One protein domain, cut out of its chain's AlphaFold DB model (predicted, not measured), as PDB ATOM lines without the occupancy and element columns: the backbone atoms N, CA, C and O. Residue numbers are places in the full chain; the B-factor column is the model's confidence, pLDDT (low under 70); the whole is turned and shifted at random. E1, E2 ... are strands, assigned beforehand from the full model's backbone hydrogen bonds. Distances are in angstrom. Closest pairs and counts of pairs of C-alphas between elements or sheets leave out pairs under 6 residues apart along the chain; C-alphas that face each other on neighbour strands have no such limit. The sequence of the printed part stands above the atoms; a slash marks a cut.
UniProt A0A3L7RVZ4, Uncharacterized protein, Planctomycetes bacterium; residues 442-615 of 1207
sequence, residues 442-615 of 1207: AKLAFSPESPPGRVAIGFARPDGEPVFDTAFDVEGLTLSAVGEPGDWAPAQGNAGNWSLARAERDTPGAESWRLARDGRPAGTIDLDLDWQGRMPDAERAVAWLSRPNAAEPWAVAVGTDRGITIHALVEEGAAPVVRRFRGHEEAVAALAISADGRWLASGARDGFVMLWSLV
ATOM      1  N   ALA A 442     -47.461 -40.673  45.805       87.19
ATOM      2  CA  ALA A 442     -47.671 -40.638  44.358       87.19
ATOM      3  C   ALA A 442     -46.373 -40.790  43.550       87.19
ATOM      4  O   ALA A 442     -46.431 -41.049  42.349       87.19
ATOM      5  N   LYS A 443     -45.201 -40.635  44.181       88.31
ATOM      6  CA  LYS A 443     -43.898 -40.754  43.513       88.31
ATOM      7  C   LYS A 443     -42.813 -41.224  44.473       88.31
ATOM      8  O   LYS A 443     -42.798 -40.804  45.627       88.31
ATOM      9  N   LEU A 444     -41.902 -42.062  43.983       91.56
ATOM     10  CA  LEU A 444     -40.772 -42.591  44.749       91.56
ATOM     11  C   LEU A 444     -39.495 -42.656  43.911       91.56
ATOM     12  O   LEU A 444     -39.559 -42.853  42.699       91.56
ATOM     13  N   ALA A 445     -38.346 -42.531  44.575       90.12
ATOM     14  CA  ALA A 445     -37.041 -42.891  44.028       90.12
ATOM     15  C   ALA A 445     -36.063 -43.263  45.147       90.12
ATOM     16  O   ALA A 445     -36.160 -42.753  46.262       90.12
ATOM     17  N   PHE A 446     -35.099 -44.124  44.834       88.19
ATOM     18  CA  PHE A 446     -33.933 -44.351  45.685       88.19
ATOM     19  C   PHE A 446     -32.783 -43.427  45.284       88.19
ATOM     20  O   PHE A 446     -32.661 -43.045  44.112       88.19
ATOM     21  N   SER A 447     -31.911 -43.123  46.243       85.56
ATOM     22  CA  SER A 447     -30.583 -42.602  45.936       85.56
ATOM     23  C   SER A 447     -29.770 -43.635  45.129       85.56
ATOM     24  O   SER A 447     -29.974 -44.845  45.269       85.56
ATOM     25  N   PRO A 448     -28.844 -43.193  44.256       77.62
ATOM     26  CA  PRO A 448     -28.050 -44.077  43.402       77.62
ATOM     27  C   PRO A 448     -26.950 -44.845  44.159       77.62
ATOM     28  O   PRO A 448     -26.235 -45.644  43.554       77.62
ATOM     29  N   GLU A 449     -26.780 -44.594  45.458       75.75
ATOM     30  CA  GLU A 449     -25.783 -45.257  46.298       75.75
ATOM     31  C   GLU A 449     -26.171 -46.712  46.638       75.75
ATOM     32  O   GLU A 449     -27.325 -47.125  46.515       75.75
ATOM     33  N   SER A 450     -25.182 -47.519  47.029       69.81
ATOM     34  CA  SER A 450     -25.360 -48.942  47.345       69.81
ATOM     35  C   SER A 450     -24.622 -49.298  48.644       69.81
ATOM     36  O   SER A 450     -23.388 -49.252  48.638       69.81
ATOM     37  N   PRO A 451     -25.314 -49.737  49.721       67.75
ATOM     38  CA  PRO A 451     -26.776 -49.844  49.861       67.75
ATOM     39  C   PRO A 451     -27.476 -48.487  49.691       67.75
ATOM     40  O   PRO A 451     -26.834 -47.466  49.912       67.75
ATOM     41  N   PRO A 452     -28.766 -48.456  49.306       74.50
ATOM     42  CA  PRO A 452     -29.493 -47.198  49.198       74.50
ATOM     43  C   PRO A 452     -29.646 -46.562  50.586       74.50
ATOM     44  O   PRO A 452     -30.287 -47.142  51.463       74.50
ATOM     45  N   GLY A 453     -29.072 -45.375  50.775       76.69
ATOM     46  CA  GLY A 453     -29.176 -44.624  52.025       76.69
ATOM     47  C   GLY A 453     -30.459 -43.798  52.123       76.69
ATOM     48  O   GLY A 453     -30.938 -43.536  53.221       76.69
ATOM     49  N   ARG A 454     -31.069 -43.402  50.994       88.56
ATOM     50  CA  ARG A 454     -32.200 -42.456  50.983       88.56
ATOM     51  C   ARG A 454     -33.329 -42.850  50.034       88.56
ATOM     52  O   ARG A 454     -33.099 -43.391  48.951       88.56
ATOM     53  N   VAL A 455     -34.556 -42.508  50.432       91.50
ATOM     54  CA  VAL A 455     -35.789 -42.677  49.647       91.50
ATOM     55  C   VAL A 455     -36.480 -41.325  49.477       91.50
ATOM     56  O   VAL A 455     -36.967 -40.758  50.452       91.50
ATOM     57  N   ALA A 456     -36.550 -40.806  48.251       91.62
ATOM     58  CA  ALA A 456     -37.349 -39.626  47.925       91.62
ATOM     59  C   ALA A 456     -38.834 -39.986  47.836       91.62
ATOM     60  O   ALA A 456     -39.202 -40.994  47.228       91.62
ATOM     61  N   ILE A 457     -39.682 -39.135  48.409       91.88
ATOM     62  CA  ILE A 457     -41.127 -39.322  48.528       91.88
ATOM     63  C   ILE A 457     -41.829 -38.088  47.966       91.88
ATOM     64  O   ILE A 457     -41.577 -36.960  48.391       91.88
ATOM     65  N   GLY A 458     -42.709 -38.315  46.996       89.38
ATOM     66  CA  GLY A 458     -43.639 -37.323  46.471       89.38
ATOM     67  C   GLY A 458     -45.077 -37.712  46.786       89.38
ATOM     68  O   GLY A 458     -45.467 -38.870  46.602       89.38
ATOM     69  N   PHE A 459     -45.868 -36.755  47.245       87.31
ATOM     70  CA  PHE A 459     -47.273 -36.926  47.589       87.31
ATOM     71  C   PHE A 459     -48.180 -36.389  46.478       87.31
ATOM     72  O   PHE A 459     -47.781 -35.556  45.664       87.31
ATOM     73  N   ALA A 460     -49.413 -36.891  46.419       81.50
ATOM     74  CA  ALA A 460     -50.418 -36.395  45.487       81.50
ATOM     75  C   ALA A 460     -50.715 -34.909  45.754       81.50
ATOM     76  O   ALA A 460     -50.806 -34.486  46.907       81.50
ATOM     77  N   ARG A 461     -50.879 -34.124  44.683       74.75
ATOM     78  CA  ARG A 461     -51.125 -32.679  44.748       74.75
ATOM     79  C   ARG A 461     -52.326 -32.277  43.887       74.75
ATOM     80  O   ARG A 461     -52.602 -32.975  42.914       74.75
ATOM     81  N   PRO A 462     -52.973 -31.141  44.213       63.38
ATOM     82  CA  PRO A 462     -54.076 -30.605  43.426       63.38
ATOM     83  C   PRO A 462     -53.718 -30.250  41.986       63.38
ATOM     84  O   PRO A 462     -54.458 -30.571  41.060       63.38
ATOM     85  N   ASP A 463     -52.555 -29.620  41.814       60.09
ATOM     86  CA  ASP A 463     -52.156 -28.986  40.565       60.09
ATOM     87  C   ASP A 463     -50.820 -29.573  40.077       60.09
ATOM     88  O   ASP A 463     -49.755 -29.278  40.625       60.09
ATOM     89  N   GLY A 464     -50.874 -30.389  39.019       63.94
ATOM     90  CA  GLY A 464     -49.702 -30.831  38.252       63.94
ATOM     91  C   GLY A 464     -49.145 -32.224  38.575       63.94
ATOM     92  O   GLY A 464     -49.673 -32.983  39.382       63.94
ATOM     93  N   GLU A 465     -48.059 -32.566  37.876       71.56
ATOM     94  CA  GLU A 465     -47.298 -33.801  38.078       71.56
ATOM     95  C   GLU A 465     -46.704 -33.856  39.498       71.56
ATOM     96  O   GLU A 465     -46.130 -32.860  39.952       71.56
ATOM     97  N   PRO A 466     -46.760 -35.007  40.198       74.38
ATOM     98  CA  PRO A 466     -46.099 -35.168  41.482       74.38
ATOM     99  C   PRO A 466     -44.604 -34.842  41.375       74.38
ATOM    100  O   PRO A 466     -43.868 -35.379  40.532       74.38
ATOM    101  N   VAL A 467     -44.141 -33.980  42.273       82.06
ATOM    102  CA  VAL A 467     -42.717 -33.737  42.524       82.06
ATOM    103  C   VAL A 467     -42.329 -34.425  43.824       82.06
ATOM    104  O   VAL A 467     -43.192 -34.817  44.603       82.06
ATOM    105  N   PHE A 468     -41.035 -34.612  44.049       86.19
ATOM    106  CA  PHE A 468     -40.582 -35.083  45.348       86.19
ATOM    107  C   PHE A 468     -40.718 -33.945  46.365       86.19
ATOM    108  O   PHE A 468     -40.277 -32.825  46.106       86.19
ATOM    109  N   ASP A 469     -41.349 -34.239  47.498       83.12
ATOM    110  CA  ASP A 469     -41.561 -33.296  48.596       83.12
ATOM    111  C   ASP A 469     -40.434 -33.388  49.627       83.12
ATOM    112  O   ASP A 469     -39.996 -32.380  50.166       83.12
ATOM    113  N   THR A 470     -39.970 -34.606  49.910       86.62
ATOM    114  CA  THR A 470     -38.971 -34.884  50.947       86.62
ATOM    115  C   THR A 470     -38.185 -36.142  50.603       86.62
ATOM    116  O   THR A 470     -38.641 -36.973  49.818       86.62
ATOM    117  N   ALA A 471     -37.028 -36.322  51.226       88.69
ATOM    118  CA  ALA A 471     -36.306 -37.583  51.259       88.69
ATOM    119  C   ALA A 471     -36.198 -38.106  52.692       88.69
ATOM    120  O   ALA A 471     -36.005 -37.325  53.620       88.69
ATOM    121  N   PHE A 472     -36.320 -39.419  52.868       90.38
ATOM    122  CA  PHE A 472     -36.079 -40.097  54.137       90.38
ATOM    123  C   PHE A 472     -34.759 -40.865  54.070       90.38
ATOM    124  O   PHE A 472     -34.589 -41.720  53.197       90.38
ATOM    125  N   ASP A 473     -33.830 -40.557  54.970       86.94
ATOM    126  CA  ASP A 473     -32.586 -41.301  55.161       86.94
ATOM    127  C   ASP A 473     -32.834 -42.468  56.115       86.94
ATOM    128  O   ASP A 473     -33.147 -42.271  57.288       86.94
ATOM    129  N   VAL A 474     -32.704 -43.691  55.610       87.81
ATOM    130  CA  VAL A 474     -32.984 -44.913  56.376       87.81
ATOM    131  C   VAL A 474     -31.854 -45.286  57.338       87.81
ATOM    132  O   VAL A 474     -32.110 -45.963  58.333       87.81
ATOM    133  N   GLU A 475     -30.620 -44.851  57.067       83.12
ATOM    134  CA  GLU A 475     -29.462 -45.104  57.935       83.12
ATOM    135  C   GLU A 475     -29.254 -43.961  58.929       83.12
ATOM    136  O   GLU A 475     -28.916 -44.202  60.086       83.12
ATOM    137  N   GLY A 476     -29.496 -42.725  58.496       74.88
ATOM    138  CA  GLY A 476     -29.508 -41.547  59.351       74.88
ATOM    139  C   GLY A 476     -30.766 -41.453  60.214       74.88
ATOM    140  O   GLY A 476     -30.701 -40.889  61.299       74.88
ATOM    141  N   LEU A 477     -31.895 -42.025  59.783       82.94
ATOM    142  CA  LEU A 477     -33.228 -41.804  60.369       82.94
ATOM    143  C   LEU A 477     -33.616 -40.321  60.343       82.94
ATOM    144  O   LEU A 477     -34.050 -39.764  61.344       82.94
ATOM    145  N   THR A 478     -33.405 -39.673  59.195       77.06
ATOM    146  CA  THR A 478     -33.598 -38.228  59.000       77.06
ATOM    147  C   THR A 478     -34.643 -37.961  57.918       77.06
ATOM    148  O   THR A 478     -34.763 -38.732  56.962       77.06
ATOM    149  N   LEU A 479     -35.345 -36.829  58.007       81.31
ATOM    150  CA  LEU A 479     -35.896 -36.188  56.815       81.31
ATOM    151  C   LEU A 479     -34.870 -35.198  56.266       81.31
ATOM    152  O   LEU A 479     -34.218 -34.478  57.016       81.31
ATOM    153  N   SER A 480     -34.739 -35.160  54.947       73.94
ATOM    154  CA  SER A 480     -33.867 -34.235  54.226       73.94
ATOM    155  C   SER A 480     -34.586 -33.685  53.000       73.94
ATOM    156  O   SER A 480     -35.558 -34.276  52.516       73.94
ATOM    157  N   ALA A 481     -34.127 -32.541  52.488       70.44
ATOM    158  CA  ALA A 481     -34.652 -32.047  51.225       70.44
ATOM    159  C   ALA A 481     -34.270 -32.974  50.074       70.44
ATOM    160  O   ALA A 481     -33.269 -33.695  50.088       70.44
ATOM    161  N   VAL A 482     -35.090 -32.911  49.038       72.62
ATOM    162  CA  VAL A 482     -34.826 -33.593  47.785       72.62
ATOM    163  C   VAL A 482     -33.789 -32.753  47.042       72.62
ATOM    164  O   VAL A 482     -34.081 -31.616  46.679       72.62
ATOM    165  N   GLY A 483     -32.582 -33.300  46.859       68.75
ATOM    166  CA  GLY A 483     -31.518 -32.686  46.053       68.75
ATOM    167  C   GLY A 483     -31.896 -32.513  44.574       68.75
ATOM    168  O   GLY A 483     -33.064 -32.616  44.189       68.75
ATOM    169  N   GLU A 484     -30.906 -32.279  43.716       67.25
ATOM    170  CA  GLU A 484     -31.141 -32.082  42.284       67.25
ATOM    171  C   GLU A 484     -31.718 -33.359  41.636       67.25
ATOM    172  O   GLU A 484     -31.421 -34.472  42.074       67.25
ATOM    173  N   PRO A 485     -32.511 -33.269  40.550       61.03
ATOM    174  CA  PRO A 485     -33.105 -34.444  39.902       61.03
ATOM    175  C   PRO A 485     -32.102 -35.533  39.478       61.03
ATOM    176  O   PRO A 485     -32.486 -36.693  39.359       61.03
ATOM    177  N   GLY A 486     -30.832 -35.172  39.248       59.59
ATOM    178  CA  GLY A 486     -29.742 -36.104  38.933       59.59
ATOM    179  C   GLY A 486     -29.230 -36.926  40.125       59.59
ATOM    180  O   GLY A 486     -28.522 -37.907  39.909       59.59
ATOM    181  N   ASP A 487     -29.618 -36.569  41.352       63.44
ATOM    182  CA  ASP A 487     -29.253 -37.265  42.595       63.44
ATOM    183  C   ASP A 487     -30.136 -38.494  42.871       63.44
ATOM    184  O   ASP A 487     -29.963 -39.174  43.883       63.44
ATOM    185  N   TRP A 488     -31.092 -38.788  41.984       75.56
ATOM    186  CA  TRP A 488     -32.103 -39.828  42.156       75.56
ATOM    187  C   TRP A 488     -32.134 -40.769  40.957       75.56
ATOM    188  O   TRP A 488     -31.974 -40.352  39.807       75.56
ATOM    189  N   ALA A 489     -32.389 -42.054  41.204       62.25
ATOM    190  CA  ALA A 489     -32.634 -42.989  40.114       62.25
ATOM    191  C   ALA A 489     -33.894 -42.559  39.320       62.25
ATOM    192  O   ALA A 489     -34.926 -42.266  39.934       62.25
ATOM    193  N   PRO A 490     -33.852 -42.510  37.974       55.69
ATOM    194  CA  PRO A 490     -34.986 -42.054  37.175       55.69
ATOM    195  C   PRO A 490     -36.184 -43.003  37.316       55.69
ATOM    196  O   PRO A 490     -36.023 -44.224  37.280       55.69
ATOM    197  N   ALA A 491     -37.393 -42.441  37.413       53.12
ATOM    198  CA  ALA A 491     -38.635 -43.209  37.330       53.12
ATOM    199  C   ALA A 491     -38.744 -43.827  35.925       53.12
ATOM    200  O   ALA A 491     -38.832 -43.108  34.928       53.12
ATOM    201  N   GLN A 492     -38.674 -45.155  35.824       54.56
ATOM    202  CA  GLN A 492     -38.651 -45.834  34.529       54.56
ATOM    203  C   GLN A 492     -40.071 -46.187  34.079       54.56
ATOM    204  O   GLN A 492     -40.562 -47.271  34.368       54.56
ATOM    205  N   GLY A 493     -40.722 -45.292  33.329       49.72
ATOM    206  CA  GLY A 493     -41.929 -45.645  32.563       49.72
ATOM    207  C   GLY A 493     -41.610 -46.611  31.409       49.72
ATOM    208  O   GLY A 493     -42.370 -47.531  31.128       49.72
ATOM    209  N   ASN A 494     -40.418 -46.469  30.815       56.06
ATOM    210  CA  ASN A 494     -39.833 -47.375  29.823       56.06
ATOM    211  C   ASN A 494     -38.392 -47.714  30.227       56.06
ATOM    212  O   ASN A 494     -37.687 -46.855  30.765       56.06
ATOM    213  N   ALA A 495     -37.942 -48.932  29.927       67.06
ATOM    214  CA  ALA A 495     -36.593 -49.397  30.243       67.06
ATOM    215  C   ALA A 495     -35.892 -49.925  28.990       67.06
ATOM    216  O   ALA A 495     -36.132 -51.047  28.532       67.06
ATOM    217  N   GLY A 496     -35.017 -49.090  28.424       73.69
ATOM    218  CA  GLY A 496     -34.331 -49.386  27.170       73.69
ATOM    219  C   GLY A 496     -35.331 -49.600  26.034       73.69
ATOM    220  O   GLY A 496     -36.069 -48.687  25.669       73.69
ATOM    221  N   ASN A 497     -35.366 -50.819  25.501       81.00
ATOM    222  CA  ASN A 497     -36.203 -51.182  24.360       81.00
ATOM    223  C   ASN A 497     -37.614 -51.640  24.764       81.00
ATOM    224  O   ASN A 497     -38.426 -51.906  23.881       81.00
ATOM    225  N   TRP A 498     -37.914 -51.769  26.060       88.31
ATOM    226  CA  TRP A 498     -39.196 -52.284  26.546       88.31
ATOM    227  C   TRP A 498     -40.172 -51.175  26.950       88.31
ATOM    228  O   TRP A 498     -39.784 -50.167  27.541       88.31
ATOM    229  N   SER A 499     -41.454 -51.403  26.658       87.69
ATOM    230  CA  SER A 499     -42.577 -50.546  27.055       87.69
ATOM    231  C   SER A 499     -43.795 -51.379  27.455       87.69
ATOM    232  O   SER A 499     -43.950 -52.524  27.011       87.69
ATOM    233  N   LEU A 500     -44.659 -50.799  28.289       88.81
ATOM    234  CA  LEU A 500     -45.911 -51.395  28.746       88.81
ATOM    235  C   LEU A 500     -47.067 -50.433  28.454       88.81
ATOM    236  O   LEU A 500     -47.004 -49.259  28.803       88.81
ATOM    237  N   ALA A 501     -48.134 -50.925  27.827       88.56
ATOM    238  CA  ALA A 501     -49.312 -50.118  27.514       88.56
ATOM    239  C   ALA A 501     -50.605 -50.902  27.739       88.56
ATOM    240  O   ALA A 501     -50.638 -52.122  27.580       88.56
ATOM    241  N   ARG A 502     -51.702 -50.208  28.062       86.50
ATOM    242  CA  ARG A 502     -53.009 -50.855  28.246       86.50
ATOM    243  C   ARG A 502     -53.446 -51.553  26.951       86.50
ATOM    244  O   ARG A 502     -53.260 -51.032  25.842       86.50
ATOM    245  N   ALA A 503     -54.014 -52.750  27.065       84.81
ATOM    246  CA  ALA A 503     -54.640 -53.407  25.925       84.81
ATOM    247  C   ALA A 503     -55.923 -52.664  25.510       84.81
ATOM    248  O   ALA A 503     -56.606 -52.059  26.331       84.81
ATOM    249  N   GLU A 504     -56.270 -52.717  24.222       81.06
ATOM    250  CA  GLU A 504     -57.516 -52.109  23.715       81.06
ATOM    251  C   GLU A 504     -58.773 -52.821  24.228       81.06
ATOM    252  O   GLU A 504     -59.860 -52.245  24.250       81.06
ATOM    253  N   ARG A 505     -58.634 -54.093  24.610       75.56
ATOM    254  CA  ARG A 505     -59.694 -54.903  25.200       75.56
ATOM    255  C   ARG A 505     -59.130 -55.717  26.348       75.56
ATOM    256  O   ARG A 505     -58.112 -56.385  26.186       75.56
ATOM    257  N   ASP A 506     -59.851 -55.676  27.455       76.88
ATOM    258  CA  ASP A 506     -59.607 -56.518  28.615       76.88
ATOM    259  C   ASP A 506     -60.095 -57.949  28.344       76.88
ATOM    260  O   ASP A 506     -61.133 -58.171  27.705       76.88
ATOM    261  N   THR A 507     -59.349 -58.927  28.851       79.38
ATOM    262  CA  THR A 507     -59.811 -60.317  28.912       79.38
ATOM    263  C   THR A 507     -60.930 -60.431  29.961       79.38
ATOM    264  O   THR A 507     -60.855 -59.779  31.001       79.38
ATOM    265  N   PRO A 508     -61.999 -61.226  29.754       76.94
ATOM    266  CA  PRO A 508     -63.056 -61.362  30.757       76.94
ATOM    267  C   PRO A 508     -62.500 -61.772  32.131       76.94
ATOM    268  O   PRO A 508     -61.887 -62.827  32.257       76.94
ATOM    269  N   GLY A 509     -62.734 -60.943  33.153       77.75
ATOM    270  CA  GLY A 509     -62.246 -61.183  34.518       77.75
ATOM    271  C   GLY A 509     -60.804 -60.737  34.792       77.75
ATOM    272  O   GLY A 509     -60.345 -60.884  35.921       77.75
ATOM    273  N   ALA A 510     -60.108 -60.153  33.811       85.62
ATOM    274  CA  ALA A 510     -58.750 -59.641  33.966       85.62
ATOM    275  C   ALA A 510     -58.595 -58.231  33.369       85.62
ATOM    276  O   ALA A 510     -59.335 -57.842  32.470       85.62
ATOM    277  N   GLU A 511     -57.634 -57.454  33.859       88.62
ATOM    278  CA  GLU A 511     -57.148 -56.246  33.185       88.62
ATOM    279  C   GLU A 511     -55.894 -56.590  32.373       88.62
ATOM    280  O   GLU A 511     -54.930 -57.122  32.923       88.62
ATOM    281  N   SER A 512     -55.904 -56.304  31.069       90.00
ATOM    282  CA  SER A 512     -54.854 -56.762  30.150       90.00
ATOM    283  C   SER A 512     -53.911 -55.628  29.733       90.00
ATOM    284  O   SER A 512     -54.337 -54.540  29.336       90.00
ATOM    285  N   TRP A 513     -52.608 -55.907  29.743       91.81
ATOM    286  CA  TRP A 513     -51.536 -54.988  29.351       91.81
ATOM    287  C   TRP A 513     -50.633 -55.624  28.295       91.81
ATOM    288  O   TRP A 513     -50.354 -56.818  28.340       91.81
ATOM    289  N   ARG A 514     -50.171 -54.833  27.326       91.44
ATOM    290  CA  ARG A 514     -49.287 -55.262  26.236       91.44
ATOM    291  C   ARG A 514     -47.856 -54.833  26.513       91.44
ATOM    292  O   ARG A 514     -47.602 -53.651  26.742       91.44
ATOM    293  N   LEU A 515     -46.941 -55.788  26.417       91.75
ATOM    294  CA  LEU A 515     -45.507 -55.552  26.378       91.75
ATOM    295  C   LEU A 515     -45.080 -55.334  24.928       91.75
ATOM    296  O   LEU A 515     -45.487 -56.077  24.031       91.75
ATOM    297  N   ALA A 516     -44.236 -54.334  24.702       90.50
ATOM    298  CA  ALA A 516     -43.597 -54.129  23.412       90.50
ATOM    299  C   ALA A 516     -42.084 -54.007  23.579       90.50
ATOM    300  O   ALA A 516     -41.622 -53.324  24.495       90.50
ATOM    301  N   ARG A 517     -41.334 -54.628  22.665       90.81
ATOM    302  CA  ARG A 517     -39.880 -54.515  22.540       90.81
ATOM    303  C   ARG A 517     -39.553 -53.826  21.218       90.81
ATOM    304  O   ARG A 517     -40.032 -54.247  20.168       90.81
ATOM    305  N   ASP A 518     -38.789 -52.738  21.253       87.50
ATOM    306  CA  ASP A 518     -38.452 -51.923  20.075       87.50
ATOM    307  C   ASP A 518     -39.698 -51.444  19.301       87.50
ATOM    308  O   ASP A 518     -39.741 -51.427  18.068       87.50
ATOM    309  N   GLY A 519     -40.766 -51.116  20.039       84.44
ATOM    310  CA  GLY A 519     -42.067 -50.724  19.485       84.44
ATOM    311  C   GLY A 519     -42.863 -51.861  18.830       84.44
ATOM    312  O   GLY A 519     -43.943 -51.612  18.290       84.44
ATOM    313  N   ARG A 520     -42.370 -53.106  18.867       89.38
ATOM    314  CA  ARG A 520     -43.063 -54.292  18.342       89.38
ATOM    315  C   ARG A 520     -43.755 -55.060  19.468       89.38
ATOM    316  O   ARG A 520     -43.159 -55.190  20.534       89.38
ATOM    317  N   PRO A 521     -44.973 -55.592  19.255       89.62
ATOM    318  CA  PRO A 521     -45.637 -56.435  20.246       89.62
ATOM    319  C   PRO A 521     -44.762 -57.631  20.631       89.62
ATOM    320  O   PRO A 521     -44.223 -58.291  19.745       89.62
ATOM    321  N   ALA A 522     -44.648 -57.887  21.932       91.56
ATOM    322  CA  ALA A 522     -43.946 -59.030  22.498       91.56
ATOM    323  C   ALA A 522     -44.950 -59.920  23.261       91.56
ATOM    324  O   ALA A 522     -45.630 -60.747  22.660       91.56
ATOM    325  N   GLY A 523     -45.127 -59.698  24.567       92.25
ATOM    326  CA  GLY A 523     -46.065 -60.444  25.420       92.25
ATOM    327  C   GLY A 523     -47.250 -59.642  25.971       92.25
ATOM    328  O   GLY A 523     -47.448 -58.468  25.649       92.25
ATOM    329  N   THR A 524     -48.024 -60.274  26.854       93.06
ATOM    330  CA  THR A 524     -49.099 -59.642  27.639       93.06
ATOM    331  C   THR A 524     -48.933 -59.869  29.139       93.06
ATOM    332  O   THR A 524     -48.363 -60.866  29.571       93.06
ATOM    333  N   ILE A 525     -49.451 -58.949  29.949       93.69
ATOM    334  CA  ILE A 525     -49.668 -59.130  31.387       93.69
ATOM    335  C   ILE A 525     -51.176 -59.075  31.614       93.69
ATOM    336  O   ILE A 525     -51.790 -58.028  31.416       93.69
ATOM    337  N   ASP A 526     -51.759 -60.196  32.025       92.19
ATOM    338  CA  ASP A 526     -53.176 -60.296  32.368       92.19
ATOM    339  C   ASP A 526     -53.316 -60.325  33.894       92.19
ATOM    340  O   ASP A 526     -52.907 -61.287  34.546       92.19
ATOM    341  N   LEU A 527     -53.845 -59.241  34.463       91.81
ATOM    342  CA  LEU A 527     -54.051 -59.075  35.900       91.81
ATOM    343  C   LEU A 527     -55.433 -59.598  36.287       91.81
ATOM    344  O   LEU A 527     -56.447 -59.012  35.918       91.81
ATOM    345  N   ASP A 528     -55.485 -60.683  37.051       89.38
ATOM    346  CA  ASP A 528     -56.733 -61.242  37.572       89.38
ATOM    347  C   ASP A 528     -57.416 -60.265  38.548       89.38
ATOM    348  O   ASP A 528     -56.858 -59.908  39.590       89.38
ATOM    349  N   LEU A 529     -58.645 -59.842  38.242       84.75
ATOM    350  CA  LEU A 529     -59.342 -58.807  39.013       84.75
ATOM    351  C   LEU A 529     -59.717 -59.245  40.438       84.75
ATOM    352  O   LEU A 529     -59.907 -58.388  41.307       84.75
ATOM    353  N   ASP A 530     -59.811 -60.549  40.706       77.56
ATOM    354  CA  ASP A 530     -60.228 -61.056  42.011       77.56
ATOM    355  C   ASP A 530     -59.090 -60.979  43.034       77.56
ATOM    356  O   ASP A 530     -59.330 -60.638  44.204       77.56
ATOM    357  N   TRP A 531     -57.848 -61.258  42.616       83.31
ATOM    358  CA  TRP A 531     -56.701 -61.315  43.532       83.31
ATOM    359  C   TRP A 531     -55.514 -60.405  43.187       83.31
ATOM    360  O   TRP A 531     -54.799 -60.036  44.126       83.31
ATOM    361  N   GLN A 532     -55.303 -60.038  41.918       88.25
ATOM    362  CA  GLN A 532     -54.318 -59.023  41.499       88.25
ATOM    363  C   GLN A 532     -54.951 -57.644  41.386       88.25
ATOM    364  O   GLN A 532     -54.264 -56.664  41.638       88.25
ATOM    365  N   GLY A 533     -56.245 -57.564  41.087       86.81
ATOM    366  CA  GLY A 533     -56.953 -56.298  40.999       86.81
ATOM    367  C   GLY A 533     -56.531 -55.458  39.794       86.81
ATOM    368  O   GLY A 533     -56.183 -56.006  38.750       86.81
ATOM    369  N   ARG A 534     -56.617 -54.132  39.924       87.38
ATOM    370  CA  ARG A 534     -56.408 -53.168  38.833       87.38
ATOM    371  C   ARG A 534     -55.219 -52.253  39.075       87.38
ATOM    372  O   ARG A 534     -54.923 -51.899  40.218       87.38
ATOM    373  N   MET A 535     -54.584 -51.820  37.992       87.69
ATOM    374  CA  MET A 535     -53.516 -50.824  38.040       87.69
ATOM    375  C   MET A 535     -54.100 -49.397  37.954       87.69
ATOM    376  O   MET A 535     -54.781 -49.083  36.977       87.69
ATOM    377  N   PRO A 536     -53.861 -48.523  38.954       70.56
ATOM    378  CA  PRO A 536     -54.486 -47.197  39.023       70.56
ATOM    379  C   PRO A 536     -53.843 -46.145  38.098       70.56
ATOM    380  O   PRO A 536     -54.556 -45.285  37.590       70.56
ATOM    381  N   ASP A 537     -52.520 -46.198  37.898       68.56
ATOM    382  CA  ASP A 537     -51.729 -45.260  37.082       68.56
ATOM    383  C   ASP A 537     -50.500 -45.990  36.511       68.56
ATOM    384  O   ASP A 537     -49.555 -46.313  37.233       68.56
ATOM    385  N   ALA A 538     -50.543 -46.318  35.219       63.88
ATOM    386  CA  ALA A 538     -49.627 -47.277  34.603       63.88
ATOM    387  C   ALA A 538     -48.167 -46.835  34.554       63.88
ATOM    388  O   ALA A 538     -47.274 -47.676  34.603       63.88
ATOM    389  N   GLU A 539     -47.917 -45.534  34.429       68.19
ATOM    390  CA  GLU A 539     -46.559 -45.024  34.235       68.19
ATOM    391  C   GLU A 539     -45.771 -44.982  35.549       68.19
ATOM    392  O   GLU A 539     -44.546 -45.087  35.537       68.19
ATOM    393  N   ARG A 540     -46.468 -44.850  36.687       75.62
ATOM    394  CA  ARG A 540     -45.857 -44.698  38.019       75.62
ATOM    395  C   ARG A 540     -45.935 -45.962  38.871       75.62
ATOM    396  O   ARG A 540     -45.056 -46.199  39.699       75.62
ATOM    397  N   ALA A 541     -46.943 -46.804  38.650       85.62
ATOM    398  CA  ALA A 541     -47.120 -48.063  39.369       85.62
ATOM    399  C   ALA A 541     -46.289 -49.222  38.783       85.62
ATOM    400  O   ALA A 541     -46.604 -50.386  39.021       85.62
ATOM    401  N   VAL A 542     -45.234 -48.928  38.016       90.62
ATOM    402  CA  VAL A 542     -44.393 -49.922  37.342       90.62
ATOM    403  C   VAL A 542     -42.918 -49.648  37.619       90.62
ATOM    404  O   VAL A 542     -42.488 -48.500  37.646       90.62
ATOM    405  N   ALA A 543     -42.128 -50.706  37.812       89.62
ATOM    406  CA  ALA A 543     -40.672 -50.602  37.895       89.62
ATOM    407  C   ALA A 543     -39.999 -51.749  37.133       89.62
ATOM    408  O   ALA A 543     -40.372 -52.911  37.287       89.62
ATOM    409  N   TRP A 544     -39.002 -51.431  36.307       89.06
ATOM    410  CA  TRP A 544     -38.306 -52.403  35.461       89.06
ATOM    411  C   TRP A 544     -37.057 -52.951  36.150       89.06
ATOM    412  O   TRP A 544     -36.239 -52.195  36.667       89.06
ATOM    413  N   LEU A 545     -36.902 -54.275  36.146       88.81
ATOM    414  CA  LEU A 545     -35.823 -54.968  36.841       88.81
ATOM    415  C   LEU A 545     -34.763 -55.428  35.846       88.81
ATOM    416  O   LEU A 545     -35.015 -56.307  35.019       88.81
ATOM    417  N   SER A 546     -33.551 -54.905  36.000       83.88
ATOM    418  CA  SER A 546     -32.355 -55.369  35.291       83.88
ATOM    419  C   SER A 546     -31.487 -56.221  36.208       83.88
ATOM    420  O   SER A 546     -31.466 -56.043  37.425       83.88
ATOM    421  N   ARG A 547     -30.750 -57.174  35.629       78.12
ATOM    422  CA  ARG A 547     -29.702 -57.874  36.385       78.12
ATOM    423  C   ARG A 547     -28.537 -56.912  36.651       78.12
ATOM    424  O   ARG A 547     -28.324 -56.010  35.838       78.12
ATOM    425  N   PRO A 548     -27.745 -57.116  37.717       67.12
ATOM    426  CA  PRO A 548     -26.537 -56.330  37.935       67.12
ATOM    427  C   PRO A 548     -25.658 -56.325  36.675       67.12
ATOM    428  O   PRO A 548     -25.364 -57.387  36.123       67.12
ATOM    429  N   ASN A 549     -25.263 -55.136  36.214       64.75
ATOM    430  CA  ASN A 549     -24.478 -54.905  34.991       64.75
ATOM    431  C   ASN A 549     -25.157 -55.287  33.655       64.75
ATOM    432  O   ASN A 549     -24.493 -55.269  32.618       64.75
ATOM    433  N   ALA A 550     -26.451 -55.620  33.639       72.94
ATOM    434  CA  ALA A 550     -27.210 -55.822  32.405       72.94
ATOM    435  C   ALA A 550     -27.902 -54.519  31.976       72.94
ATOM    436  O   ALA A 550     -28.577 -53.876  32.775       72.94
ATOM    437  N   ALA A 551     -27.751 -54.154  30.701       69.62
ATOM    438  CA  ALA A 551     -28.400 -52.970  30.135       69.62
ATOM    439  C   ALA A 551     -29.908 -53.170  29.901       69.62
ATOM    440  O   ALA A 551     -30.657 -52.197  29.885       69.62
ATOM    441  N   GLU A 552     -30.351 -54.417  29.719       81.88
ATOM    442  CA  GLU A 552     -31.752 -54.746  29.449       81.88
ATOM    443  C   GLU A 552     -32.465 -55.295  30.695       81.88
ATOM    444  O   GLU A 552     -31.878 -56.093  31.442       81.88
ATOM    445  N   PRO A 553     -33.742 -54.921  30.895       88.69
ATOM    446  CA  PRO A 553     -34.570 -55.516  31.927       88.69
ATOM    447  C   PRO A 553     -34.913 -56.969  31.576       88.69
ATOM    448  O   PRO A 553     -35.005 -57.349  30.408       88.69
ATOM    449  N   TRP A 554     -35.139 -57.786  32.601       90.19
ATOM    450  CA  TRP A 554     -35.613 -59.168  32.464       90.19
ATOM    451  C   TRP A 554     -36.996 -59.381  33.091       90.19
ATOM    452  O   TRP A 554     -37.660 -60.375  32.796       90.19
ATOM    453  N   ALA A 555     -37.434 -58.466  33.957       93.19
ATOM    454  CA  ALA A 555     -38.728 -58.507  34.620       93.19
ATOM    455  C   ALA A 555     -39.290 -57.097  34.827       93.19
ATOM    456  O   ALA A 555     -38.573 -56.099  34.734       93.19
ATOM    457  N   VAL A 556     -40.579 -57.033  35.144       93.06
ATOM    458  CA  VAL A 556     -41.294 -55.803  35.473       93.06
ATOM    459  C   VAL A 556     -42.157 -56.022  36.717       93.06
ATOM    460  O   VAL A 556     -42.901 -56.999  36.805       93.06
ATOM    461  N   ALA A 557     -42.021 -55.142  37.706       94.38
ATOM    462  CA  ALA A 557     -42.902 -55.067  38.864       94.38
ATOM    463  C   ALA A 557     -44.115 -54.199  38.523       94.38
ATOM    464  O   ALA A 557     -43.956 -53.124  37.950       94.38
ATOM    465  N   VAL A 558     -45.304 -54.660  38.903       94.00
ATOM    466  CA  VAL A 558     -46.587 -53.994  38.667       94.00
ATOM    467  C   VAL A 558     -47.307 -53.837  40.000       94.00
ATOM    468  O   VAL A 558     -47.557 -54.823  40.695       94.00
ATOM    469  N   GLY A 559     -47.612 -52.595  40.365       93.25
ATOM    470  CA  GLY A 559     -48.399 -52.217  41.529       93.25
ATOM    471  C   GLY A 559     -49.879 -52.087  41.177       93.25
ATOM    472  O   GLY A 559     -50.243 -51.541  40.137       93.25
ATOM    473  N   THR A 560     -50.743 -52.593  42.048       91.94
ATOM    474  CA  THR A 560     -52.196 -52.613  41.849       91.94
ATOM    475  C   THR A 560     -52.941 -52.191  43.116       91.94
ATOM    476  O   THR A 560     -52.346 -51.918  44.160       91.94
ATOM    477  N   ASP A 561     -54.272 -52.180  43.059       84.81
ATOM    478  CA  ASP A 561     -55.155 -52.043  44.225       84.81
ATOM    479  C   ASP A 561     -55.213 -53.277  45.151       84.81
ATOM    480  O   ASP A 561     -55.900 -53.249  46.175       84.81
ATOM    481  N   ARG A 562     -54.478 -54.359  44.844       85.12
ATOM    482  CA  ARG A 562     -54.402 -55.581  45.677       85.12
ATOM    483  C   ARG A 562     -52.981 -56.001  46.067       85.12
ATOM    484  O   ARG A 562     -52.830 -57.023  46.750       85.12
ATOM    485  N   GLY A 563     -51.955 -55.255  45.667       89.94
ATOM    486  CA  GLY A 563     -50.562 -55.514  46.033       89.94
ATOM    487  C   GLY A 563     -49.602 -55.282  44.876       89.94
ATOM    488  O   GLY A 563     -49.813 -54.395  44.057       89.94
ATOM    489  N   ILE A 564     -48.519 -56.061  44.833       95.12
ATOM    490  CA  ILE A 564     -47.487 -55.937  43.799       95.12
ATOM    491  C   ILE A 564     -47.165 -57.329  43.260       95.12
ATOM    492  O   ILE A 564     -46.980 -58.275  44.035       95.12
ATOM    493  N   THR A 565     -47.063 -57.462  41.942       95.56
ATOM    494  CA  THR A 565     -46.588 -58.684  41.281       95.56
ATOM    495  C   THR A 565     -45.422 -58.377  40.355       95.56
ATOM    496  O   THR A 565     -45.417 -57.372  39.655       95.56
ATOM    497  N   ILE A 566     -44.417 -59.251  40.350       96.00
ATOM    498  CA  ILE A 566     -43.297 -59.196  39.412       96.00
ATOM    499  C   ILE A 566     -43.550 -60.220  38.311       96.00
ATOM    500  O   ILE A 566     -43.777 -61.396  38.603       96.00
ATOM    501  N   HIS A 567     -43.473 -59.775  37.061       95.56
ATOM    502  CA  HIS A 567     -43.649 -60.590  35.866       95.56
ATOM    503  C   HIS A 567     -42.330 -60.706  35.102       95.56
ATOM    504  O   HIS A 567     -41.665 -59.697  34.865       95.56
ATOM    505  N   ALA A 568     -41.951 -61.921  34.701       94.38
ATOM    506  CA  ALA A 568     -40.812 -62.111  33.803       94.38
ATOM    507  C   ALA A 568     -41.175 -61.651  32.385       94.38
ATOM    508  O   ALA A 568     -42.252 -61.980  31.886       94.38
ATOM    509  N   LEU A 569     -40.276 -60.913  31.731       92.81
ATOM    510  CA  LEU A 569     -40.481 -60.452  30.359       92.81
ATOM    511  C   LEU A 569     -40.397 -61.627  29.382       92.81
ATOM    512  O   LEU A 569     -39.538 -62.502  29.505       92.81
ATOM    513  N   VAL A 570     -41.302 -61.631  28.405       92.44
ATOM    514  CA  VAL A 570     -41.418 -62.667  27.374       92.44
ATOM    515  C   VAL A 570     -41.541 -62.024  25.997       92.44
ATOM    516  O   VAL A 570     -42.122 -60.950  25.857       92.44
ATOM    517  N   GLU A 571     -40.998 -62.696  24.984       88.81
ATOM    518  CA  GLU A 571     -41.077 -62.265  23.581       88.81
ATOM    519  C   GLU A 571     -42.438 -62.586  22.941       88.81
ATOM    520  O   GLU A 571     -42.809 -61.965  21.954       88.81
ATOM    521  N   GLU A 572     -43.185 -63.547  23.494       90.62
ATOM    522  CA  GLU A 572     -44.533 -63.913  23.050       90.62
ATOM    523  C   GLU A 572     -45.329 -64.536  24.210       90.62
ATOM    524  O   GLU A 572     -44.768 -65.226  25.066       90.62
ATOM    525  N   GLY A 573     -46.649 -64.326  24.224       90.38
ATOM    526  CA  GLY A 573     -47.569 -64.935  25.189       90.38
ATOM    527  C   GLY A 573     -47.688 -64.184  26.520       90.38
ATOM    528  O   GLY A 573     -47.265 -63.036  26.649       90.38
ATOM    529  N   ALA A 574     -48.312 -64.830  27.507       91.06
ATOM    530  CA  ALA A 574     -48.554 -64.238  28.820       91.06
ATOM    531  C   ALA A 574     -47.295 -64.291  29.701       91.06
ATOM    532  O   ALA A 574     -46.716 -65.357  29.923       91.06
ATOM    533  N   ALA A 575     -46.898 -63.140  30.232       94.44
ATOM    534  CA  ALA A 575     -45.758 -62.972  31.117       94.44
ATOM    535  C   ALA A 575     -46.042 -63.598  32.501       94.44
ATOM    536  O   ALA A 575     -46.938 -63.131  33.222       94.44
ATOM    537  N   PRO A 576     -45.299 -64.644  32.913       93.75
ATOM    538  CA  PRO A 576     -45.580 -65.359  34.150       93.75
ATOM    539  C   PRO A 576     -45.180 -64.542  35.384       93.75
ATOM    540  O   PRO A 576     -44.164 -63.845  35.386       93.75
ATOM    541  N   VAL A 577     -45.955 -64.688  36.462       95.06
ATOM    542  CA  VAL A 577     -45.617 -64.125  37.778       95.06
ATOM    543  C   VAL A 577     -44.449 -64.904  38.380       95.06
ATOM    544  O   VAL A 577     -44.543 -66.122  38.556       95.06
ATOM    545  N   VAL A 578     -43.378 -64.193  38.736       94.88
ATOM    546  CA  VAL A 578     -42.200 -64.756  39.414       94.88
ATOM    547  C   VAL A 578     -42.186 -64.477  40.909       94.88
ATOM    548  O   VAL A 578     -41.701 -65.315  41.654       94.88
ATOM    549  N   ARG A 579     -42.742 -63.349  41.368       94.94
ATOM    550  CA  ARG A 579     -42.849 -63.018  42.798       94.94
ATOM    551  C   ARG A 579     -44.083 -62.163  43.064       94.94
ATOM    552  O   ARG A 579     -44.503 -61.379  42.215       94.94
ATOM    553  N   ARG A 580     -44.648 -62.297  44.263       94.44
ATOM    554  CA  ARG A 580     -45.777 -61.502  44.757       94.44
ATOM    555  C   ARG A 580     -45.423 -60.862  46.093       94.44
ATOM    556  O   ARG A 580     -44.935 -61.556  46.984       94.44
ATOM    557  N   PHE A 581     -45.764 -59.589  46.256       94.44
ATOM    558  CA  PHE A 581     -45.705 -58.872  47.528       94.44
ATOM    559  C   PHE A 581     -47.102 -58.484  48.003       94.44
ATOM    560  O   PHE A 581     -47.985 -58.153  47.204       94.44
ATOM    561  N   ARG A 582     -47.315 -58.530  49.320       87.50
ATOM    562  CA  ARG A 582     -48.586 -58.160  49.945       87.50
ATOM    563  C   ARG A 582     -48.336 -57.407  51.249       87.50
ATOM    564  O   ARG A 582     -47.692 -57.934  52.145       87.50
ATOM    565  N   GLY A 583     -48.922 -56.219  51.373       85.50
ATOM    566  CA  GLY A 583     -48.834 -55.391  52.580       85.50
ATOM    567  C   GLY A 583     -49.746 -54.172  52.502       85.50
ATOM    568  O   GLY A 583     -50.552 -53.982  53.406       85.50
ATOM    569  N   HIS A 584     -49.694 -53.437  51.387       87.69
ATOM    570  CA  HIS A 584     -50.551 -52.275  51.156       87.69
ATOM    571  C   HIS A 584     -52.044 -52.591  51.259       87.69
ATOM    572  O   HIS A 584     -52.515 -53.660  50.850       87.69
ATOM    573  N   GLU A 585     -52.777 -51.633  51.814       81.06
ATOM    574  CA  GLU A 585     -54.224 -51.722  52.009       81.06
ATOM    575  C   GLU A 585     -55.030 -50.924  50.992       81.06
ATOM    576  O   GLU A 585     -56.222 -51.177  50.815       81.06
ATOM    577  N   GLU A 586     -54.361 -50.007  50.306       82.44
ATOM    578  CA  GLU A 586     -54.904 -49.210  49.221       82.44
ATOM    579  C   GLU A 586     -53.998 -49.298  47.991       82.44
ATOM    580  O   GLU A 586     -52.945 -49.940  48.006       82.44
ATOM    581  N   ALA A 587     -54.430 -48.674  46.897       86.00
ATOM    582  CA  ALA A 587     -53.756 -48.806  45.617       86.00
ATOM    583  C   ALA A 587     -52.311 -48.302  45.626       86.00
ATOM    584  O   ALA A 587     -52.038 -47.166  46.026       86.00
ATOM    585  N   VAL A 588     -51.409 -49.159  45.138       91.56
ATOM    586  CA  VAL A 588     -50.002 -48.833  44.909       91.56
ATOM    587  C   VAL A 588     -49.922 -47.879  43.724       91.56
ATOM    588  O   VAL A 588     -50.339 -48.215  42.618       91.56
ATOM    589  N   ALA A 589     -49.412 -46.679  43.972       88.69
ATOM    590  CA  ALA A 589     -49.350 -45.596  42.995       88.69
ATOM    591  C   ALA A 589     -47.920 -45.305  42.521       88.69
ATOM    592  O   ALA A 589     -47.748 -44.703  41.466       88.69
ATOM    593  N   ALA A 590     -46.902 -45.738  43.270       90.75
ATOM    594  CA  ALA A 590     -45.501 -45.533  42.925       90.75
ATOM    595  C   ALA A 590     -44.657 -46.770  43.243       90.75
ATOM    596  O   ALA A 590     -44.815 -47.363  44.311       90.75
ATOM    597  N   LEU A 591     -43.727 -47.121  42.355       92.81
ATOM    598  CA  LEU A 591     -42.689 -48.131  42.583       92.81
ATOM    599  C   LEU A 591     -41.300 -47.565  42.253       92.81
ATOM    600  O   LEU A 591     -41.150 -46.795  41.309       92.81
ATOM    601  N   ALA A 592     -40.276 -47.975  43.002       90.81
ATOM    602  CA  ALA A 592     -38.878 -47.635  42.731       90.81
ATOM    603  C   ALA A 592     -37.945 -48.792  43.108       90.81
ATOM    604  O   ALA A 592     -38.149 -49.444  44.127       90.81
ATOM    605  N   ILE A 593     -36.906 -49.036  42.310       88.50
ATOM    606  CA  ILE A 593     -35.898 -50.077  42.568       88.50
ATOM    607  C   ILE A 593     -34.578 -49.405  42.946       88.50
ATOM    608  O   ILE A 593     -34.217 -48.380  42.366       88.50
ATOM    609  N   SER A 594     -33.871 -49.961  43.927       87.19
ATOM    610  CA  SER A 594     -32.546 -49.477  44.321       87.19
ATOM    611  C   SER A 594     -31.504 -49.755  43.235       87.19
ATOM    612  O   SER A 594     -31.597 -50.742  42.506       87.19
ATOM    613  N   ALA A 595     -30.466 -48.920  43.140       80.50
ATOM    614  CA  ALA A 595     -29.424 -49.066  42.116       80.50
ATOM    615  C   ALA A 595     -28.682 -50.419  42.177       80.50
ATOM    616  O   ALA A 595     -28.223 -50.928  41.155       80.50
ATOM    617  N   ASP A 596     -28.604 -51.027  43.363       80.69
ATOM    618  CA  ASP A 596     -28.019 -52.356  43.582       80.69
ATOM    619  C   ASP A 596     -28.960 -53.528  43.235       80.69
ATOM    620  O   ASP A 596     -28.549 -54.689  43.304       80.69
ATOM    621  N   GLY A 597     -30.216 -53.246  42.877       83.81
ATOM    622  CA  GLY A 597     -31.238 -54.236  42.536       83.81
ATOM    623  C   GLY A 597     -31.697 -55.118  43.702       83.81
ATOM    624  O   GLY A 597     -32.397 -56.101  43.464       83.81
ATOM    625  N   ARG A 598     -31.310 -54.808  44.949       86.88
ATOM    626  CA  ARG A 598     -31.664 -55.608  46.137       86.88
ATOM    627  C   ARG A 598     -32.983 -55.196  46.779       86.88
ATOM    628  O   ARG A 598     -33.567 -56.013  47.490       86.88
ATOM    629  N   TRP A 599     -33.458 -53.979  46.527       90.56
ATOM    630  CA  TRP A 599     -34.627 -53.410  47.190       90.56
ATOM    631  C   TRP A 599     -35.640 -52.852  46.198       90.56
ATOM    632  O   TRP A 599     -35.294 -52.203  45.211       90.56
ATOM    633  N   LEU A 600     -36.913 -53.074  46.508       93.50
ATOM    634  CA  LEU A 600     -38.044 -52.372  45.914       93.50
ATOM    635  C   LEU A 600     -38.658 -51.478  46.994       93.50
ATOM    636  O   LEU A 600     -38.863 -51.931  48.116       93.50
ATOM    637  N   ALA A 601     -38.980 -50.238  46.656       94.62
ATOM    638  CA  ALA A 601     -39.845 -49.371  47.438       94.62
ATOM    639  C   ALA A 601     -41.189 -49.243  46.721       94.62
ATOM    640  O   ALA A 601     -41.236 -49.123  45.494       94.62
ATOM    641  N   SER A 602     -42.279 -49.256  47.479       95.19
ATOM    642  CA  SER A 602     -43.620 -49.003  46.963       95.19
ATOM    643  C   SER A 602     -44.334 -47.957  47.792       95.19
ATOM    644  O   SER A 602     -44.214 -47.946  49.010       95.19
ATOM    645  N   GLY A 603     -45.079 -47.087  47.126       93.00
ATOM    646  CA  GLY A 603     -45.850 -46.016  47.732       93.00
ATOM    647  C   GLY A 603     -47.303 -46.169  47.335       93.00
ATOM    648  O   GLY A 603     -47.601 -46.368  46.153       93.00
ATOM    649  N   ALA A 604     -48.204 -46.098  48.306       89.88
ATOM    650  CA  ALA A 604     -49.625 -46.280  48.063       89.88
ATOM    651  C   ALA A 604     -50.471 -45.149  48.649       89.88
ATOM    652  O   ALA A 604     -50.014 -44.281  49.399       89.88
ATOM    653  N   ARG A 605     -51.757 -45.182  48.294       84.88
ATOM    654  CA  ARG A 605     -52.765 -44.258  48.827       84.88
ATOM    655  C   ARG A 605     -53.062 -44.469  50.317       84.88
ATOM    656  O   ARG A 605     -53.695 -43.607  50.904       84.88
ATOM    657  N   ASP A 606     -52.583 -45.556  50.927       81.19
ATOM    658  CA  ASP A 606     -52.673 -45.796  52.377       81.19
ATOM    659  C   ASP A 606     -51.690 -44.936  53.195       81.19
ATOM    660  O   ASP A 606     -51.699 -44.990  54.423       81.19
ATOM    661  N   GLY A 607     -50.859 -44.131  52.522       85.50
ATOM    662  CA  GLY A 607     -49.909 -43.218  53.147       85.50
ATOM    663  C   GLY A 607     -48.603 -43.878  53.579       85.50
ATOM    664  O   GLY A 607     -47.782 -43.218  54.220       85.50
ATOM    665  N   PHE A 608     -48.384 -45.151  53.238       91.19
ATOM    666  CA  PHE A 608     -47.136 -45.848  53.519       91.19
ATOM    667  C   PHE A 608     -46.206 -45.883  52.312       91.19
ATOM    668  O   PHE A 608     -46.625 -46.065  51.165       91.19
ATOM    669  N   VAL A 609     -44.913 -45.817  52.613       95.06
ATOM    670  CA  VAL A 609     -43.850 -46.343  51.761       95.06
ATOM    671  C   VAL A 609     -43.410 -47.682  52.343       95.06
ATOM    672  O   VAL A 609     -43.004 -47.735  53.497       95.06
ATOM    673  N   MET A 610     -43.485 -48.773  51.588       95.38
ATOM    674  CA  MET A 610     -43.032 -50.099  52.024       95.38
ATOM    675  C   MET A 610     -41.751 -50.503  51.299       95.38
ATOM    676  O   MET A 610     -41.608 -50.250  50.104       95.38
ATOM    677  N   LEU A 611     -40.831 -51.147  52.019       95.19
ATOM    678  CA  LEU A 611     -39.556 -51.641  51.495       95.19
ATOM    679  C   LEU A 611     -39.580 -53.170  51.398       95.19
ATOM    680  O   LEU A 611     -39.929 -53.849  52.365       95.19
ATOM    681  N   TRP A 612     -39.178 -53.719  50.252       94.19
ATOM    682  CA  TRP A 612     -39.250 -55.149  49.940       94.19
ATOM    683  C   TRP A 612     -37.896 -55.696  49.504       94.19
ATOM    684  O   TRP A 612     -37.187 -55.058  48.725       94.19
ATOM    685  N   SER A 613     -37.578 -56.911  49.951       91.56
ATOM    686  CA  SER A 613     -36.380 -57.627  49.512       91.56
ATOM    687  C   SER A 613     -36.573 -58.230  48.115       91.56
ATOM    688  O   SER A 613     -37.517 -58.987  47.860       91.56
ATOM    689  N   LEU A 614     -35.638 -57.928  47.215       91.19
ATOM    690  CA  LEU A 614     -35.482 -58.565  45.903       91.19
ATOM    691  C   LEU A 614     -34.364 -59.621  45.908       91.19
ATOM    692  O   LEU A 614     -33.981 -60.135  44.857       91.19
ATOM    693  N   VAL A 615     -33.839 -59.978  47.084       82.88
ATOM    694  CA  VAL A 615     -32.805 -61.010  47.210       82.88
ATOM    695  C   VAL A 615     -33.324 -62.350  46.672       82.88
ATOM    696  O   VAL A 615     -34.496 -62.712  46.830       82.88
TER     697      VAL A 615
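What this domain is: This is residues 442 to 615 of the 1207 residues of an uncharacterized protein of Planctomycetes bacterium (UniProt A0A3L7RVZ4). Four small antiparallel sheets stand like blades of an open fan, part of a propeller, with E1 to E4 at one end, then E12 to E14, then E8 to E11, and E5 to E7 at the other end. The first strands E1, E12, E8 and E5 lie along the fan's narrow side. The printed part has 174 residues, no named helix and 14 named strands, E1 to E14 in order along the chain. The class is all strand, though named strands hold only 81 of the 174 residues. The whole is compact, with a radius of gyration of the C-alphas of 15.7 A and spans of 46 by 35 by 31 A.

How they stand to each other: Each sheet is a meander, each strand the antiparallel neighbour of the one before. The first is E1, residues 442 to 446, E2, 454 to 459, E3, 470 to 473, and E4, 478 to 480; in the hairpin E1 and E2, N 456 and O 445 are 2.8 A apart, within hydrogen-bond range. Next come E5, residues 498 to 502, E6, 510 to 517, and E7, 520 to 528, a strongly twisted sheet; in the hairpin E6 and E7, N 513 and O 525 are 2.8 A apart. E8, residues 542 to 546, E9, 553 to 560, E10, 563 to 568, and E11, 577 to 581, form another strongly twisted sheet, with N 558 and O 565 of the hairpin E9 and E10 2.8 A apart. The last is E12, residues 588 to 593, E13, 599 to 604, and E14, 609 to 613, with N 601 and O 592 of the hairpin E12 and E13 2.8 A apart. Three sheets form a stack, face to face in turn: the planes of E12 to E14 and E1 to E4 are 41 degrees apart, those of E12 to E14 and E8 to E11 27 degrees. The closest C-alphas of E1 and E12, Lys 443 and Ala 590, are 5.1 A apart; those of E9 and E12, Gly 559 and Val 588, 5.0 A. Residues 523 to 524 of E7 pair, parallel, with residues 573 to 574.

Where its parts are: E1 begins at C-alpha 442, (-47.671, -40.638, 44.358), and E14 ends at C-alpha 613, (-36.380, -57.627, 49.512). E7 measures 24.6 A from first to last C-alpha, E6 22.6 A and E9 20.4 A.

The domain as a whole: The C-alphas farthest apart, Gly 476 and Pro 508, are 48.3 A apart. The printed part has no cut. The links E4 to E5 and E7 to E8 are long. Mean pLDDT of the printed part is 83.8; 23 residues are under 70, among them 483 to 487 and 489 to 495.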